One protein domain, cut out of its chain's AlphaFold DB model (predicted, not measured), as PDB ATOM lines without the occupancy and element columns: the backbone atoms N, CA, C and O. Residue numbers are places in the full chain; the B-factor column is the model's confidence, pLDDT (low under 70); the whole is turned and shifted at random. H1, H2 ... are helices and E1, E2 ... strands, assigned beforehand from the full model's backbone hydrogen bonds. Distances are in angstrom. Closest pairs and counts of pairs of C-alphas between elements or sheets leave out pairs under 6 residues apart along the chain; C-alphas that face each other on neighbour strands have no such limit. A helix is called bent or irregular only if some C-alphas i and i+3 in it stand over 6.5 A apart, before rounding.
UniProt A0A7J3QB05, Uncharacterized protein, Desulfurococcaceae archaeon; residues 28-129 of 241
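What this domain is: This is residues 28 to 129 of the 241 residues of an uncharacterized protein of Desulfurococcaceae archaeon (UniProt A0A7J3QB05). A three-stranded sheet forms a wall with H1 and H2 side by side over one face and its other face bare. On the side of these two helices away from the sheet, H3 and H4 make a helical hairpin, with H3 packing on H1 and H4 on H2. The printed part has 102 residues with three named strands and four named helices, in the order E1 E2 H1 E3 H2 H3 H4; the sheet runs E1 E3 E2 and is mixed, and the class is mixed, helices and strands. The whole is compact, with a radius of gyration of the C-alphas of 12.7 A, and rounded, spanning 37 by 29 by 25 A.

How they stand to each other: E1, residues 28 to 34, is an edge strand and the antiparallel neighbour of E3, residues 68 to 75, with N 32 and O 70 2.8 A apart, within hydrogen-bond range. E2, residues 41 to 43, is the other edge strand, parallel to E3, with N 43 and O 71 at 2.8 A. E2, H1 and E3 form a strand-helix-strand unit, two parallel neighbour strands with a helix between, and its crossover is left-handed; H1 is residues 46 to 63. H1 and H2, residues 78 to 94, are on the same face of the sheet, two layers, at heights of 10.3 A and 9.4 A. They touch, closest at the C-alphas of Val 48 and Asp 78, 5.7 A, at a shallow tilt of 26 degrees, the same way. H3, residues 99 to 111, touches H1 at a steep tilt of 63 degrees, closest at the C-alphas of Glu 58 and Ile 108, 6.4 A, with its residues 108 to 109 alone. H4, residues 116 to 125, touches H2 at a steep tilt of 59 degrees, the C-alphas of Val 83 and Arg 122 being closest at 5.8 A. H3 and H4 form a hairpin, at a shallow tilt of 30 degrees, opposite ways, closest at the C-alphas of Tyr 106 and Ser 119, 6.2 A. Every O i to N i+4 pair is within hydrogen-bond range in H1 and H2, but 6 of 9 in H3 and 3 of 6 in H4.

Where its parts are: E1 begins at C-alpha 28 (80.822, 135.474, 132.902) and is 20.2 A long; E2 is 6.3 A. H1 is 25.9 A, E3 21.0 A and H2 24.0 A. H3 is 19.7 A; H4, 16.5 A, is irregular, with C-alphas 122 and 125 7.2 A apart, and ends at C-alpha 125 (70.539, 129.605, 122.650).

The domain as a whole: The C-alphas of Lys 37 and Ser 129 are farthest apart, 39.1 A. The printed part has no cut and no long link. Mean pLDDT of the printed part is 83.1; residues 37, 76 and 95 to 100 are under 70.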
ATOM      1  N   ASP A  28      79.584 136.239 132.752       78.62
ATOM      2  CA  ASP A  28      80.822 135.474 132.902       78.62
ATOM      3  C   ASP A  28      80.559 134.400 133.948       78.62
ATOM      4  O   ASP A  28      80.530 134.691 135.144       78.62
ATOM      5  N   LEU A  29      80.234 133.197 133.480       82.75
ATOM      6  CA  LEU A  29      79.833 132.077 134.317       82.75
ATOM      7  C   LEU A  29      80.708 130.870 134.032       82.75
ATOM      8  O   LEU A  29      80.832 130.422 132.890       82.75
ATOM      9  N   ARG A  30      81.196 130.263 135.107       86.62
ATOM     10  CA  ARG A  30      81.761 128.925 135.083       86.62
ATOM     11  C   ARG A  30      80.793 127.982 135.776       86.62
ATOM     12  O   ARG A  30      80.476 128.175 136.946       86.62
ATOM     13  N   VAL A  31      80.344 126.962 135.051       87.25
ATOM     14  CA  VAL A  31      79.452 125.914 135.558       87.25
ATOM     15  C   VAL A  31      80.153 124.574 135.389       87.25
ATOM     16  O   VAL A  31      80.459 124.174 134.270       87.25
ATOM     17  N   GLU A  32      80.399 123.872 136.491       88.00
ATOM     18  CA  GLU A  32      80.967 122.524 136.487       88.00
ATOM     19  C   GLU A  32      80.026 121.534 137.163       88.00
ATOM     20  O   GLU A  32      79.455 121.800 138.227       88.00
ATOM     21  N   ILE A  33      79.898 120.357 136.548       87.75
ATOM     22  CA  ILE A  33      78.988 119.302 136.986       87.75
ATOM     23  C   ILE A  33      79.769 118.012 137.145       87.75
ATOM     24  O   ILE A  33      80.555 117.620 136.288       87.75
ATOM     25  N   THR A  34      79.581 117.344 138.279       86.81
ATOM     26  CA  THR A  34      80.236 116.062 138.553       86.81
ATOM     27  C   THR A  34      79.201 115.051 139.024       86.81
ATOM     28  O   THR A  34      78.510 115.302 140.006       86.81
ATOM     29  N   LEU A  35      79.132 113.879 138.385       83.62
ATOM     30  CA  LEU A  35      78.205 112.781 138.725       83.62
ATOM     31  C   LEU A  35      78.571 112.034 140.028       83.62
ATOM     32  O   LEU A  35      78.329 110.840 140.182       83.62
ATOM     33  N   SER A  36      79.192 112.729 140.976       77.75
ATOM     34  CA  SER A  36      79.642 112.201 142.260       77.75
ATOM     35  C   SER A  36      79.030 112.998 143.403       77.75
ATOM     36  O   SER A  36      78.866 114.214 143.298       77.75
ATOM     37  N   LYS A  37      78.781 112.338 144.537       65.56
ATOM     38  CA  LYS A  37      78.350 113.017 145.765       65.56
ATOM     39  C   LYS A  37      79.442 113.977 146.251       65.56
ATOM     40  O   LYS A  37      80.608 113.600 146.334       65.56
ATOM     41  N   GLY A  38      79.058 115.200 146.597       72.25
ATOM     42  CA  GLY A  38      79.951 116.229 147.119       72.25
ATOM     43  C   GLY A  38      79.165 117.445 147.606       72.25
ATOM     44  O   GLY A  38      77.939 117.452 147.546       72.25
ATOM     45  N   VAL A  39      79.874 118.453 148.115       79.06
ATOM     46  CA  VAL A  39      79.263 119.718 148.545       79.06
ATOM     47  C   VAL A  39      79.125 120.634 147.334       79.06
ATOM     48  O   VAL A  39      80.116 120.881 146.640       79.06
ATOM     49  N   ASP A  40      77.909 121.118 147.094       87.81
ATOM     50  CA  ASP A  40      77.631 122.125 146.070       87.81
ATOM     51  C   ASP A  40      78.303 123.456 146.454       87.81
ATOM     52  O   ASP A  40      78.279 123.864 147.619       87.81
ATOM     53  N   ARG A  41      78.906 124.138 145.477       88.38
ATOM     54  CA  ARG A  41      79.475 125.484 145.643       88.38
ATOM     55  C   ARG A  41      78.810 126.415 144.645       88.38
ATOM     56  O   ARG A  41      79.025 126.269 143.450       88.38
ATOM     57  N   VAL A  42      77.986 127.338 145.125       89.50
ATOM     58  CA  VAL A  42      77.271 128.292 144.270       89.50
ATOM     59  C   VAL A  42      77.580 129.697 144.761       89.50
ATOM     60  O   VAL A  42      76.976 130.183 145.713       89.50
ATOM     61  N   GLU A  43      78.559 130.322 144.120       89.44
ATOM     62  CA  GLU A  43      79.048 131.668 144.410       89.44
ATOM     63  C   GLU A  43      78.389 132.659 143.442       89.44
ATOM     64  O   GLU A  43      79.004 133.165 142.505       89.44
ATOM     65  N   LEU A  44      77.088 132.878 143.640       88.06
ATOM     66  CA  LEU A  44      76.240 133.759 142.831       88.06
ATOM     67  C   LEU A  44      75.387 134.661 143.734       88.06
ATOM     68  O   LEU A  44      75.206 134.341 144.913       88.06
ATOM     69  N   PRO A  45      74.795 135.746 143.197       85.81
ATOM     70  CA  PRO A  45      73.808 136.533 143.928       85.81
ATOM     71  C   PRO A  45      72.666 135.671 144.490       85.81
ATOM     72  O   PRO A  45      72.170 134.756 143.826       85.81
ATOM     73  N   GLU A  46      72.228 136.006 145.706       80.94
ATOM     74  CA  GLU A  46      71.222 135.290 146.508       80.94
ATOM     75  C   GLU A  46      69.956 134.835 145.751       80.94
ATOM     76  O   GLU A  46      69.577 133.670 145.913       80.94
ATOM     77  N   PRO A  47      69.306 135.645 144.884       81.44
ATOM     78  CA  PRO A  47      68.132 135.151 144.167       81.44
ATOM     79  C   PRO A  47      68.492 134.051 143.159       81.44
ATOM     80  O   PRO A  47      67.805 133.031 143.092       81.44
ATOM     81  N   VAL A  48      69.591 134.200 142.415       86.50
ATOM     82  CA  VAL A  48      70.020 133.222 141.402       86.50
ATOM     83  C   VAL A  48      70.455 131.920 142.063       86.50
ATOM     84  O   VAL A  48      69.993 130.847 141.672       86.50
ATOM     85  N   ALA A  49      71.301 132.010 143.094       89.38
ATOM     86  CA  ALA A  49      71.824 130.846 143.799       89.38
ATOM     87  C   ALA A  49      70.692 129.975 144.362       89.38
ATOM     88  O   ALA A  49      70.682 128.756 144.165       89.38
ATOM     89  N   LYS A  50      69.696 130.608 144.995       92.25
ATOM     90  CA  LYS A  50      68.518 129.924 145.534       92.25
ATOM     91  C   LYS A  50      67.778 129.137 144.451       92.25
ATOM     92  O   LYS A  50      67.587 127.930 144.604       92.25
ATOM     93  N   TYR A  51      67.386 129.793 143.358       92.69
ATOM     94  CA  TYR A  51      66.593 129.143 142.311       92.69
ATOM     95  C   TYR A  51      67.373 128.059 141.564       92.69
ATOM     96  O   TYR A  51      66.792 127.038 141.201       92.69
ATOM     97  N   VAL A  52      68.685 128.222 141.372       93.38
ATOM     98  CA  VAL A  52      69.546 127.184 140.780       93.38
ATOM     99  C   VAL A  52      69.574 125.927 141.655       93.38
ATOM    100  O   VAL A  52      69.407 124.817 141.146       93.38
ATOM    101  N   ILE A  53      69.727 126.084 142.974       94.00
ATOM    102  CA  ILE A  53      69.710 124.956 143.917       94.00
ATOM    103  C   ILE A  53      68.332 124.283 143.963       94.00
ATOM    104  O   ILE A  53      68.246 123.055 144.018       94.00
ATOM    105  N   GLU A  54      67.247 125.055 143.935       94.00
ATOM    106  CA  GLU A  54      65.887 124.504 143.885       94.00
ATOM    107  C   GLU A  54      65.626 123.750 142.573       94.00
ATOM    108  O   GLU A  54      65.125 122.625 142.606       94.00
ATOM    109  N   PHE A  55      66.051 124.306 141.434       93.88
ATOM    110  CA  PHE A  55      65.961 123.638 140.136       93.88
ATOM    111  C   PHE A  55      66.723 122.314 140.134       93.88
ATOM    112  O   PHE A  55      66.174 121.293 139.724       93.88
ATOM    113  N   LYS A  56      67.961 122.309 140.643       93.00
ATOM    114  CA  LYS A  56      68.768 121.093 140.797       93.00
ATOM    115  C   LYS A  56      68.013 120.022 141.580       93.00
ATOM    116  O   LYS A  56      67.875 118.909 141.089       93.00
ATOM    117  N   LYS A  57      67.488 120.355 142.763       92.31
ATOM    118  CA  LYS A  57      66.748 119.399 143.608       92.31
ATOM    119  C   LYS A  57      65.551 118.795 142.880       92.31
ATOM    120  O   LYS A  57      65.292 117.600 143.006       92.31
ATOM    121  N   GLU A  58      64.814 119.613 142.134       91.69
ATOM    122  CA  GLU A  58      63.681 119.138 141.340       91.69
ATOM    123  C   GLU A  58      64.121 118.267 140.163       91.69
ATOM    124  O   GLU A  58      63.471 117.262 139.876       91.69
ATOM    125  N   LEU A  59      65.237 118.599 139.516       90.19
ATOM    126  CA  LEU A  59      65.794 117.793 138.440       90.19
ATOM    127  C   LEU A  59      66.268 116.427 138.948       90.19
ATOM    128  O   LEU A  59      65.873 115.416 138.376       90.19
ATOM    129  N   GLU A  60      67.028 116.374 140.047       89.25
ATOM    130  CA  GLU A  60      67.524 115.122 140.649       89.25
ATOM    131  C   GLU A  60      66.375 114.147 140.970       89.25
ATOM    132  O   GLU A  60      66.530 112.935 140.822       89.25
ATOM    133  N   ARG A  61      65.194 114.667 141.346       87.00
ATOM    134  CA  ARG A  61      63.971 113.868 141.549       87.00
ATOM    135  C   ARG A  61      63.409 113.295 140.250       87.00
ATOM    136  O   ARG A  61      62.925 112.170 140.253       87.00
ATOM    137  N   VAL A  62      63.442 114.068 139.167       84.12
ATOM    138  CA  VAL A  62      62.894 113.671 137.860       84.12
ATOM    139  C   VAL A  62      63.800 112.655 137.169       84.12
ATOM    140  O   VAL A  62      63.308 111.659 136.648       84.12
ATOM    141  N   VAL A  63      65.117 112.882 137.180       81.75
ATOM    142  CA  VAL A  63      66.085 112.015 136.483       81.75
ATOM    143  C   VAL A  63      66.648 110.893 137.361       81.75
ATOM    144  O   VAL A  63      67.398 110.056 136.870       81.75
ATOM    145  N   ASN A  64      66.291 110.864 138.651       82.12
ATOM    146  CA  ASN A  64      66.784 109.909 139.651       82.12
ATOM    147  C   ASN A  64      68.322 109.784 139.664       82.12
ATOM    148  O   ASN A  64      68.888 108.693 139.763       82.12
ATOM    149  N   LEU A  65      69.001 110.923 139.537       82.94
ATOM    150  CA  LEU A  65      70.452 111.027 139.440       82.94
ATOM    151  C   LEU A  65      70.915 112.208 140.284       82.94
ATOM    152  O   LEU A  65      70.396 113.308 140.128       82.94
ATOM    153  N   GLY A  66      71.889 111.978 141.164       84.62
ATOM    154  CA  GLY A  66      72.506 113.032 141.964       84.62
ATOM    155  C   GLY A  66      73.788 113.548 141.322       84.62
ATOM    156  O   GLY A  66      74.575 112.760 140.794       84.62
ATOM    157  N   PHE A  67      74.029 114.852 141.411       88.75
ATOM    158  CA  PHE A  67      75.261 115.468 140.918       88.75
ATOM    159  C   PHE A  67      75.726 116.597 141.835       88.75
ATOM    160  O   PHE A  67      74.949 117.169 142.596       88.75
ATOM    161  N   ARG A  68      77.018 116.905 141.768       89.31
ATOM    162  CA  ARG A  68      77.621 118.078 142.399       89.31
ATOM    163  C   ARG A  68      77.635 119.228 141.402       89.31
ATOM    164  O   ARG A  68      78.053 119.028 140.262       89.31
ATOM    165  N   LEU A  69      77.242 120.408 141.866       92.00
ATOM    166  CA  LEU A  69      77.268 121.654 141.110       92.00
ATOM    167  C   LEU A  69      78.317 122.609 141.687       92.00
ATOM    168  O   LEU A  69      78.299 122.920 142.881       92.00
ATOM    169  N   VAL A  70      79.211 123.096 140.829       91.00
ATOM    170  CA  VAL A  70      80.082 124.237 141.122       91.00
ATOM    171  C   VAL A  70      79.736 125.346 140.142       91.00
ATOM    172  O   VAL A  70      79.802 125.141 138.934       91.00
ATOM    173  N   CYS A  71      79.328 126.499 140.657       88.94
ATOM    174  CA  CYS A  71      79.000 127.659 139.848       88.94
ATOM    175  C   CYS A  71      79.590 128.922 140.470       88.94
ATOM    176  O   CYS A  71      79.312 129.220 141.629       88.94
ATOM    177  N   GLU A  72      80.358 129.667 139.686       88.12
ATOM    178  CA  GLU A  72      80.968 130.939 140.078       88.12
ATOM    179  C   GLU A  72      80.904 131.912 138.899       88.12
ATOM    180  O   GLU A  72      80.927 131.489 137.737       88.12
ATOM    181  N   GLY A  73      80.791 133.208 139.183       83.75
ATOM    182  CA  GLY A  73      80.811 134.200 138.119       83.75
ATOM    183  C   GLY A  73      80.152 135.530 138.439       83.75
ATOM    184  O   GLY A  73      79.631 135.765 139.532       83.75
ATOM    185  N   ARG A  74      80.164 136.411 137.437       78.75
ATOM    186  CA  ARG A  74      79.501 137.712 137.482       78.75
ATOM    187  C   ARG A  74      78.217 137.674 136.665       78.75
ATOM    188  O   ARG A  74      78.204 137.263 135.505       78.75
ATOM    189  N   VAL A  75      77.149 138.166 137.285       78.25
ATOM    190  CA  VAL A  75      75.804 138.193 136.720       78.25
ATOM    191  C   VAL A  75      75.306 139.628 136.668       78.25
ATOM    192  O   VAL A  75      75.157 140.262 137.709       78.25
ATOM    193  N   ASP A  76      75.010 140.116 135.465       69.81
ATOM    194  CA  ASP A  76      74.343 141.410 135.287       69.81
ATOM    195  C   ASP A  76      72.802 141.267 135.208       69.81
ATOM    196  O   ASP A  76      72.080 142.254 135.351       69.81
ATOM    197  N   TYR A  77      72.274 140.051 134.985       77.88
ATOM    198  CA  TYR A  77      70.832 139.792 134.887       77.88
ATOM    199  C   TYR A  77      70.432 138.396 135.403       77.88
ATOM    200  O   TYR A  77      70.704 137.372 134.769       77.88
ATOM    201  N   ASP A  78      69.735 138.368 136.543       82.19
ATOM    202  CA  ASP A  78      69.415 137.154 137.311       82.19
ATOM    203  C   ASP A  78      68.667 136.082 136.509       82.19
ATOM    204  O   ASP A  78      69.014 134.902 136.561       82.19
ATOM    205  N   ALA A  79      67.654 136.486 135.738       82.19
ATOM    206  CA  ALA A  79      66.831 135.570 134.952       82.19
ATOM    207  C   ALA A  79      67.637 134.870 133.844       82.19
ATOM    208  O   ALA A  79      67.480 133.668 133.631       82.19
ATOM    209  N   LEU A  80      68.533 135.601 133.173       80.88
ATOM    210  CA  LEU A  80      69.413 135.022 132.157       80.88
ATOM    211  C   LEU A  80      70.483 134.132 132.783       80.88
ATOM    212  O   LEU A  80      70.757 133.069 132.235       80.88
ATOM    213  N   ALA A  81      71.051 134.506 133.933       83.88
ATOM    214  CA  ALA A  81      71.994 133.639 134.638       83.88
ATOM    215  C   ALA A  81      71.341 132.328 135.068       83.88
ATOM    216  O   ALA A  81      71.867 131.257 134.775       83.88
ATOM    217  N   TYR A  82      70.162 132.402 135.689       89.50
ATOM    218  CA  TYR A  82      69.385 131.225 136.060       89.50
ATOM    219  C   TYR A  82      69.147 130.301 134.856       89.50
ATOM    220  O   TYR A  82      69.432 129.101 134.919       89.50
ATOM    221  N   VAL A  83      68.660 130.854 133.741       88.38
ATOM    222  CA  VAL A  83      68.405 130.076 132.526       88.38
ATOM    223  C   VAL A  83      69.691 129.480 131.964       88.38
ATOM    224  O   VAL A  83      69.704 128.299 131.643       88.38
ATOM    225  N   THR A  84      70.774 130.251 131.896       87.31
ATOM    226  CA  THR A  84      72.056 129.788 131.346       87.31
ATOM    227  C   THR A  84      72.617 128.628 132.161       87.31
ATOM    228  O   THR A  84      72.956 127.587 131.604       87.31
ATOM    229  N   ILE A  85      72.648 128.763 133.489       90.25
ATOM    230  CA  ILE A  85      73.153 127.721 134.390       90.25
ATOM    231  C   ILE A  85      72.291 126.468 134.277       90.25
ATOM    232  O   ILE A  85      72.811 125.367 134.124       90.25
ATOM    233  N   THR A  86      70.966 126.613 134.328       91.56
ATOM    234  CA  THR A  86      70.060 125.455 134.289       91.56
ATOM    235  C   THR A  86      70.006 124.789 132.913       91.56
ATOM    236  O   THR A  86      69.920 123.565 132.848       91.56
ATOM    237  N   ASN A  87      70.142 125.543 131.817       90.06
ATOM    238  CA  ASN A  87      70.338 124.983 130.480       90.06
ATOM    239  C   ASN A  87      71.667 124.223 130.396       90.06
ATOM    240  O   ASN A  87      71.689 123.126 129.842       90.06
ATOM    241  N   GLN A  88      72.753 124.753 130.973       88.44
ATOM    242  CA  GLN A  88      74.036 124.047 131.021       88.44
ATOM    243  C   GLN A  88      73.931 122.753 131.833       88.44
ATOM    244  O   GLN A  88      74.419 121.719 131.388       88.44
ATOM    245  N   ILE A  89      73.221 122.773 132.968       89.81
ATOM    246  CA  ILE A  89      72.941 121.562 133.750       89.81
ATOM    247  C   ILE A  89      72.276 120.492 132.898       89.81
ATOM    248  O   ILE A  89      72.722 119.346 132.876       89.81
ATOM    249  N   LEU A  90      71.228 120.863 132.172       88.56
ATOM    250  CA  LEU A  90      70.530 119.920 131.315       88.56
ATOM    251  C   LEU A  90      71.410 119.437 130.151       88.56
ATOM    252  O   LEU A  90      71.385 118.248 129.851       88.56
ATOM    253  N   ARG A  91      72.220 120.309 129.533       86.62
ATOM    254  CA  ARG A  91      73.151 119.934 128.449       86.62
ATOM    255  C   ARG A  91      74.142 118.864 128.894       86.62
ATOM    256  O   ARG A  91      74.298 117.867 128.199       86.62
ATOM    257  N   GLU A  92      74.775 119.059 130.045       86.00
ATOM    258  CA  GLU A  92      75.762 118.112 130.581       86.00
ATOM    259  C   GLU A  92      75.120 116.768 130.948       86.00
ATOM    260  O   GLU A  92      75.701 115.710 130.721       86.00
ATOM    261  N   LEU A  93      73.899 116.786 131.492       83.88
ATOM    262  CA  LEU A  93      73.212 115.563 131.915       83.88
ATOM    263  C   LEU A  93      72.563 114.798 130.753       83.88
ATOM    264  O   LEU A  93      72.488 113.572 130.800       83.88
ATOM    265  N   LEU A  94      72.098 115.501 129.719       78.81
ATOM    266  CA  LEU A  94      71.403 114.916 128.567       78.81
ATOM    267  C   LEU A  94      72.312 114.748 127.338       78.81
ATOM    268  O   LEU A  94      71.858 114.275 126.301       78.81
ATOM    269  N   SER A  95      73.599 115.098 127.447       67.81
ATOM    270  CA  SER A  95      74.616 115.122 126.375       67.81
ATOM    271  C   SER A  95      74.351 116.123 125.237       67.81
ATOM    272  O   SER A  95      75.306 116.666 124.684       67.81
ATOM    273  N   GLN A  96      73.091 116.400 124.889       64.50
ATOM    274  CA  GLN A  96      72.650 117.490 124.013       64.50
ATOM    275  C   GLN A  96      71.251 117.960 124.425       64.50
ATOM    276  O   GLN A  96      70.430 117.163 124.869       64.50
ATOM    277  N   LEU A  97      70.978 119.253 124.255       66.12
ATOM    278  CA  LEU A  97      69.680 119.849 124.561       66.12
ATOM    279  C   LEU A  97      68.909 120.092 123.260       66.12
ATOM    280  O   LEU A  97      69.331 120.916 122.448       66.12
ATOM    281  N   ARG A  98      67.804 119.378 123.042       68.06
ATOM    282  CA  ARG A  98      66.877 119.619 121.926       68.06
ATOM    283  C   ARG A  98      65.644 120.367 122.420       68.06
ATOM    284  O   ARG A  98      65.407 120.470 123.620       68.06
ATOM    285  N   GLU A  99      64.841 120.872 121.486       65.88
ATOM    286  CA  GLU A  99      63.616 121.615 121.810       65.88
ATOM    287  C   GLU A  99      62.667 120.807 122.719       65.88
ATOM    288  O   GLU A  99      62.166 121.326 123.717       65.88
ATOM    289  N   ASP A 100      62.531 119.504 122.452       68.00
ATOM    290  CA  ASP A 100      61.716 118.577 123.249       68.00
ATOM    291  C   ASP A 100      62.229 118.399 124.694       68.00
ATOM    292  O   ASP A 100      61.448 118.136 125.614       68.00
ATOM    293  N   ASP A 101      63.531 118.593 124.926       70.75
ATOM    294  CA  ASP A 101      64.167 118.392 126.232       70.75
ATOM    295  C   ASP A 101      63.880 119.568 127.195       70.75
ATOM    296  O   ASP A 101      63.948 119.414 128.422       70.75
ATOM    297  N   TYR A 102      63.444 120.728 126.678       78.94
ATOM    298  CA  TYR A 102      62.975 121.841 127.513       78.94
ATOM    299  C   TYR A 102      61.668 121.538 128.249       78.94
ATOM    300  O   TYR A 102      61.355 122.232 129.217       78.94
ATOM    301  N   GLY A 103      60.925 120.490 127.872       80.62
ATOM    302  CA  GLY A 103      59.701 120.092 128.573       80.62
ATOM    303  C   GLY A 103      59.925 119.839 130.071       80.62
ATOM    304  O   GLY A 103      59.131 120.284 130.906       80.62
ATOM    305  N   ILE A 104      61.050 119.207 130.429       84.62
ATOM    306  CA  ILE A 104      61.447 118.987 131.829       84.62
ATOM    307  C   ILE A 104      61.735 120.329 132.511       84.62
ATOM    308  O   ILE A 104      61.232 120.594 133.607       84.62
ATOM    309  N   ALA A 105      62.498 121.194 131.844       88.12
ATOM    310  CA  ALA A 105      62.878 122.505 132.353       88.12
ATOM    311  C   ALA A 105      61.647 123.382 132.636       88.12
ATOM    312  O   ALA A 105      61.514 123.925 133.729       88.12
ATOM    313  N   TYR A 106      60.695 123.433 131.700       86.31
ATOM    314  CA  TYR A 106      59.442 124.175 131.842       86.31
ATOM    315  C   TYR A 106      58.571 123.653 132.986       86.31
ATOM    316  O   TYR A 106      57.948 124.443 133.699       86.31
ATOM    317  N   SER A 107      58.529 122.333 133.182       85.94
ATOM    318  CA  SER A 107      57.809 121.724 134.304       85.94
ATOM    319  C   SER A 107      58.427 122.107 135.651       85.94
ATOM    320  O   SER A 107      57.705 122.401 136.607       85.94
ATOM    321  N   ILE A 108      59.759 122.137 135.741       89.75
ATOM    322  CA  ILE A 108      60.458 122.581 136.951       89.75
ATOM    323  C   ILE A 108      60.223 124.079 137.182       89.75
ATOM    324  O   ILE A 108      59.773 124.440 138.265       89.75
ATOM    325  N   ASP A 109      60.424 124.933 136.174       87.81
ATOM    326  CA  ASP A 109      60.198 126.386 136.272       87.81
ATOM    327  C   ASP A 109      58.801 126.717 136.794       87.81
ATOM    328  O   ASP A 109      58.627 127.561 137.673       87.81
ATOM    329  N   TYR A 110      57.798 126.010 136.269       83.12
ATOM    330  CA  TYR A 110      56.416 126.169 136.688       83.12
ATOM    331  C   TYR A 110      56.215 125.797 138.162       83.12
ATOM    332  O   TYR A 110      55.549 126.531 138.891       83.12
ATOM    333  N   ARG A 111      56.825 124.699 138.631       84.44
ATOM    334  CA  ARG A 111      56.779 124.289 140.046       84.44
ATOM    335  C   ARG A 111      57.496 125.273 140.970       84.44
ATOM    336  O   ARG A 111      57.058 125.455 142.101       84.44
ATOM    337  N   LEU A 112      58.543 125.932 140.477       83.88
ATOM    338  CA  LEU A 112      59.247 127.005 141.187       83.88
ATOM    339  C   LEU A 112      58.493 128.348 141.157       83.88
ATOM    340  O   LEU A 112      58.933 129.314 141.779       83.88
ATOM    341  N   GLY A 113      57.358 128.429 140.454       80.19
ATOM    342  CA  GLY A 113      56.556 129.649 140.343       80.19
ATOM    343  C   GLY A 113      57.198 130.727 139.466       80.19
ATOM    344  O   GLY A 113      56.872 131.906 139.611       80.19
ATOM    345  N   LEU A 114      58.110 130.344 138.570       81.00
ATOM    346  CA  LEU A 114      58.781 131.270 137.667       81.00
ATOM    347  C   LEU A 114      57.847 131.711 136.534       81.00
ATOM    348  O   LEU A 114      57.047 130.940 136.004       81.00
ATOM    349  N   SER A 115      57.953 132.980 136.151       73.12
ATOM    350  CA  SER A 115      57.138 133.581 135.090       73.12
ATOM    351  C   SER A 115      57.588 133.180 133.682       73.12
ATOM    352  O   SER A 115      58.750 132.837 133.470       73.12
ATOM    353  N   ASP A 116      56.700 133.326 132.692       72.12
ATOM    354  CA  ASP A 116      56.925 132.885 131.303       72.12
ATOM    355  C   ASP A 116      58.157 133.480 130.618       72.12
ATOM    356  O   ASP A 116      58.667 132.874 129.678       72.12
ATOM    357  N   HIS A 117      58.673 134.627 131.074       71.62
ATOM    358  CA  HIS A 117      59.908 135.173 130.511       71.62
ATOM    359  C   HIS A 117      61.109 134.249 130.742       71.62
ATOM    360  O   HIS A 117      62.004 134.225 129.907       71.62
ATOM    361  N   ILE A 118      61.112 133.446 131.813       83.06
ATOM    362  CA  ILE A 118      62.123 132.408 132.039       83.06
ATOM    363  C   ILE A 118      62.005 131.329 130.966       83.06
ATOM    364  O   ILE A 118      62.988 131.013 130.303       83.06
ATOM    365  N   SER A 119      60.790 130.826 130.722       82.69
ATOM    366  CA  SER A 119      60.544 129.836 129.668       82.69
ATOM    367  C   SER A 119      60.915 130.370 128.278       82.69
ATOM    368  O   SER A 119      61.511 129.643 127.488       82.69
ATOM    369  N   ALA A 120      60.628 131.644 128.002       77.94
ATOM    370  CA  ALA A 120      61.017 132.307 126.762       77.94
ATOM    371  C   ALA A 120      62.543 132.436 126.637       77.94
ATOM    372  O   ALA A 120      63.096 132.150 125.578       77.94
ATOM    373  N   LEU A 121      63.234 132.830 127.714       83.25
ATOM    374  CA  LEU A 121      64.693 132.958 127.751       83.25
ATOM    375  C   LEU A 121      65.403 131.620 127.539       83.25
ATOM    376  O   LEU A 121      66.511 131.617 127.019       83.25
ATOM    377  N   ARG A 122      64.791 130.475 127.873       85.00
ATOM    378  CA  ARG A 122      65.402 129.155 127.617       85.00
ATOM    379  C   ARG A 122      65.740 128.920 126.148       85.00
ATOM    380  O   ARG A 122      66.724 128.240 125.877       85.00
ATOM    381  N   LEU A 123      64.968 129.522 125.241       81.69
ATOM    382  CA  LEU A 123      65.140 129.429 123.790       81.69
ATOM    383  C   LEU A 123      66.241 130.354 123.244       81.69
ATOM    384  O   LEU A 123      66.522 130.315 122.051       81.69
ATOM    385  N   ILE A 124      66.886 131.173 124.085       77.38
ATOM    386  CA  ILE A 124      67.863 132.177 123.635       77.38
ATOM    387  C   ILE A 124      69.080 131.567 122.930       77.38
ATOM    388  O   ILE A 124      69.676 132.201 122.062       77.38
ATOM    389  N   ASP A 125      69.432 130.329 123.277       72.75
ATOM    390  CA  ASP A 125      70.539 129.605 122.650       72.75
ATOM    391  C   ASP A 125      70.154 129.000 121.293       72.75
ATOM    392  O   ASP A 125      71.030 128.715 120.480       72.75
ATOM    393  N   LEU A 126      68.855 128.787 121.058       74.12
ATOM    394  CA  LEU A 126      68.323 128.292 119.787       74.12
ATOM    395  C   LEU A 126      68.104 129.428 118.783       74.12
ATOM    396  O   LEU A 126      68.078 129.186 117.579       74.12
ATOM    397  N   VAL A 127      67.946 130.661 119.275       72.62
ATOM    398  CA  VAL A 127      67.513 131.813 118.483       72.62
ATOM    399  C   VAL A 127      68.565 132.917 118.526       72.62
ATOM    400  O   VAL A 127      68.729 133.634 119.517       72.62
ATOM    401  N   ASN A 128      69.262 133.105 117.406       71.44
ATOM    402  CA  ASN A 128      70.305 134.125 117.256       71.44
ATOM    403  C   ASN A 128      69.771 135.532 116.914       71.44
ATOM    404  O   ASN A 128      70.543 136.391 116.507       71.44
ATOM    405  N   SER A 129      68.480 135.804 117.120       70.44
ATOM    406  CA  SER A 129      67.844 137.103 116.853       70.44
ATOM    407  C   SER A 129      66.987 137.579 118.030       70.44
ATOM    408  O   SER A 129      66.871 136.908 119.056       70.44
TER     409      SER A 129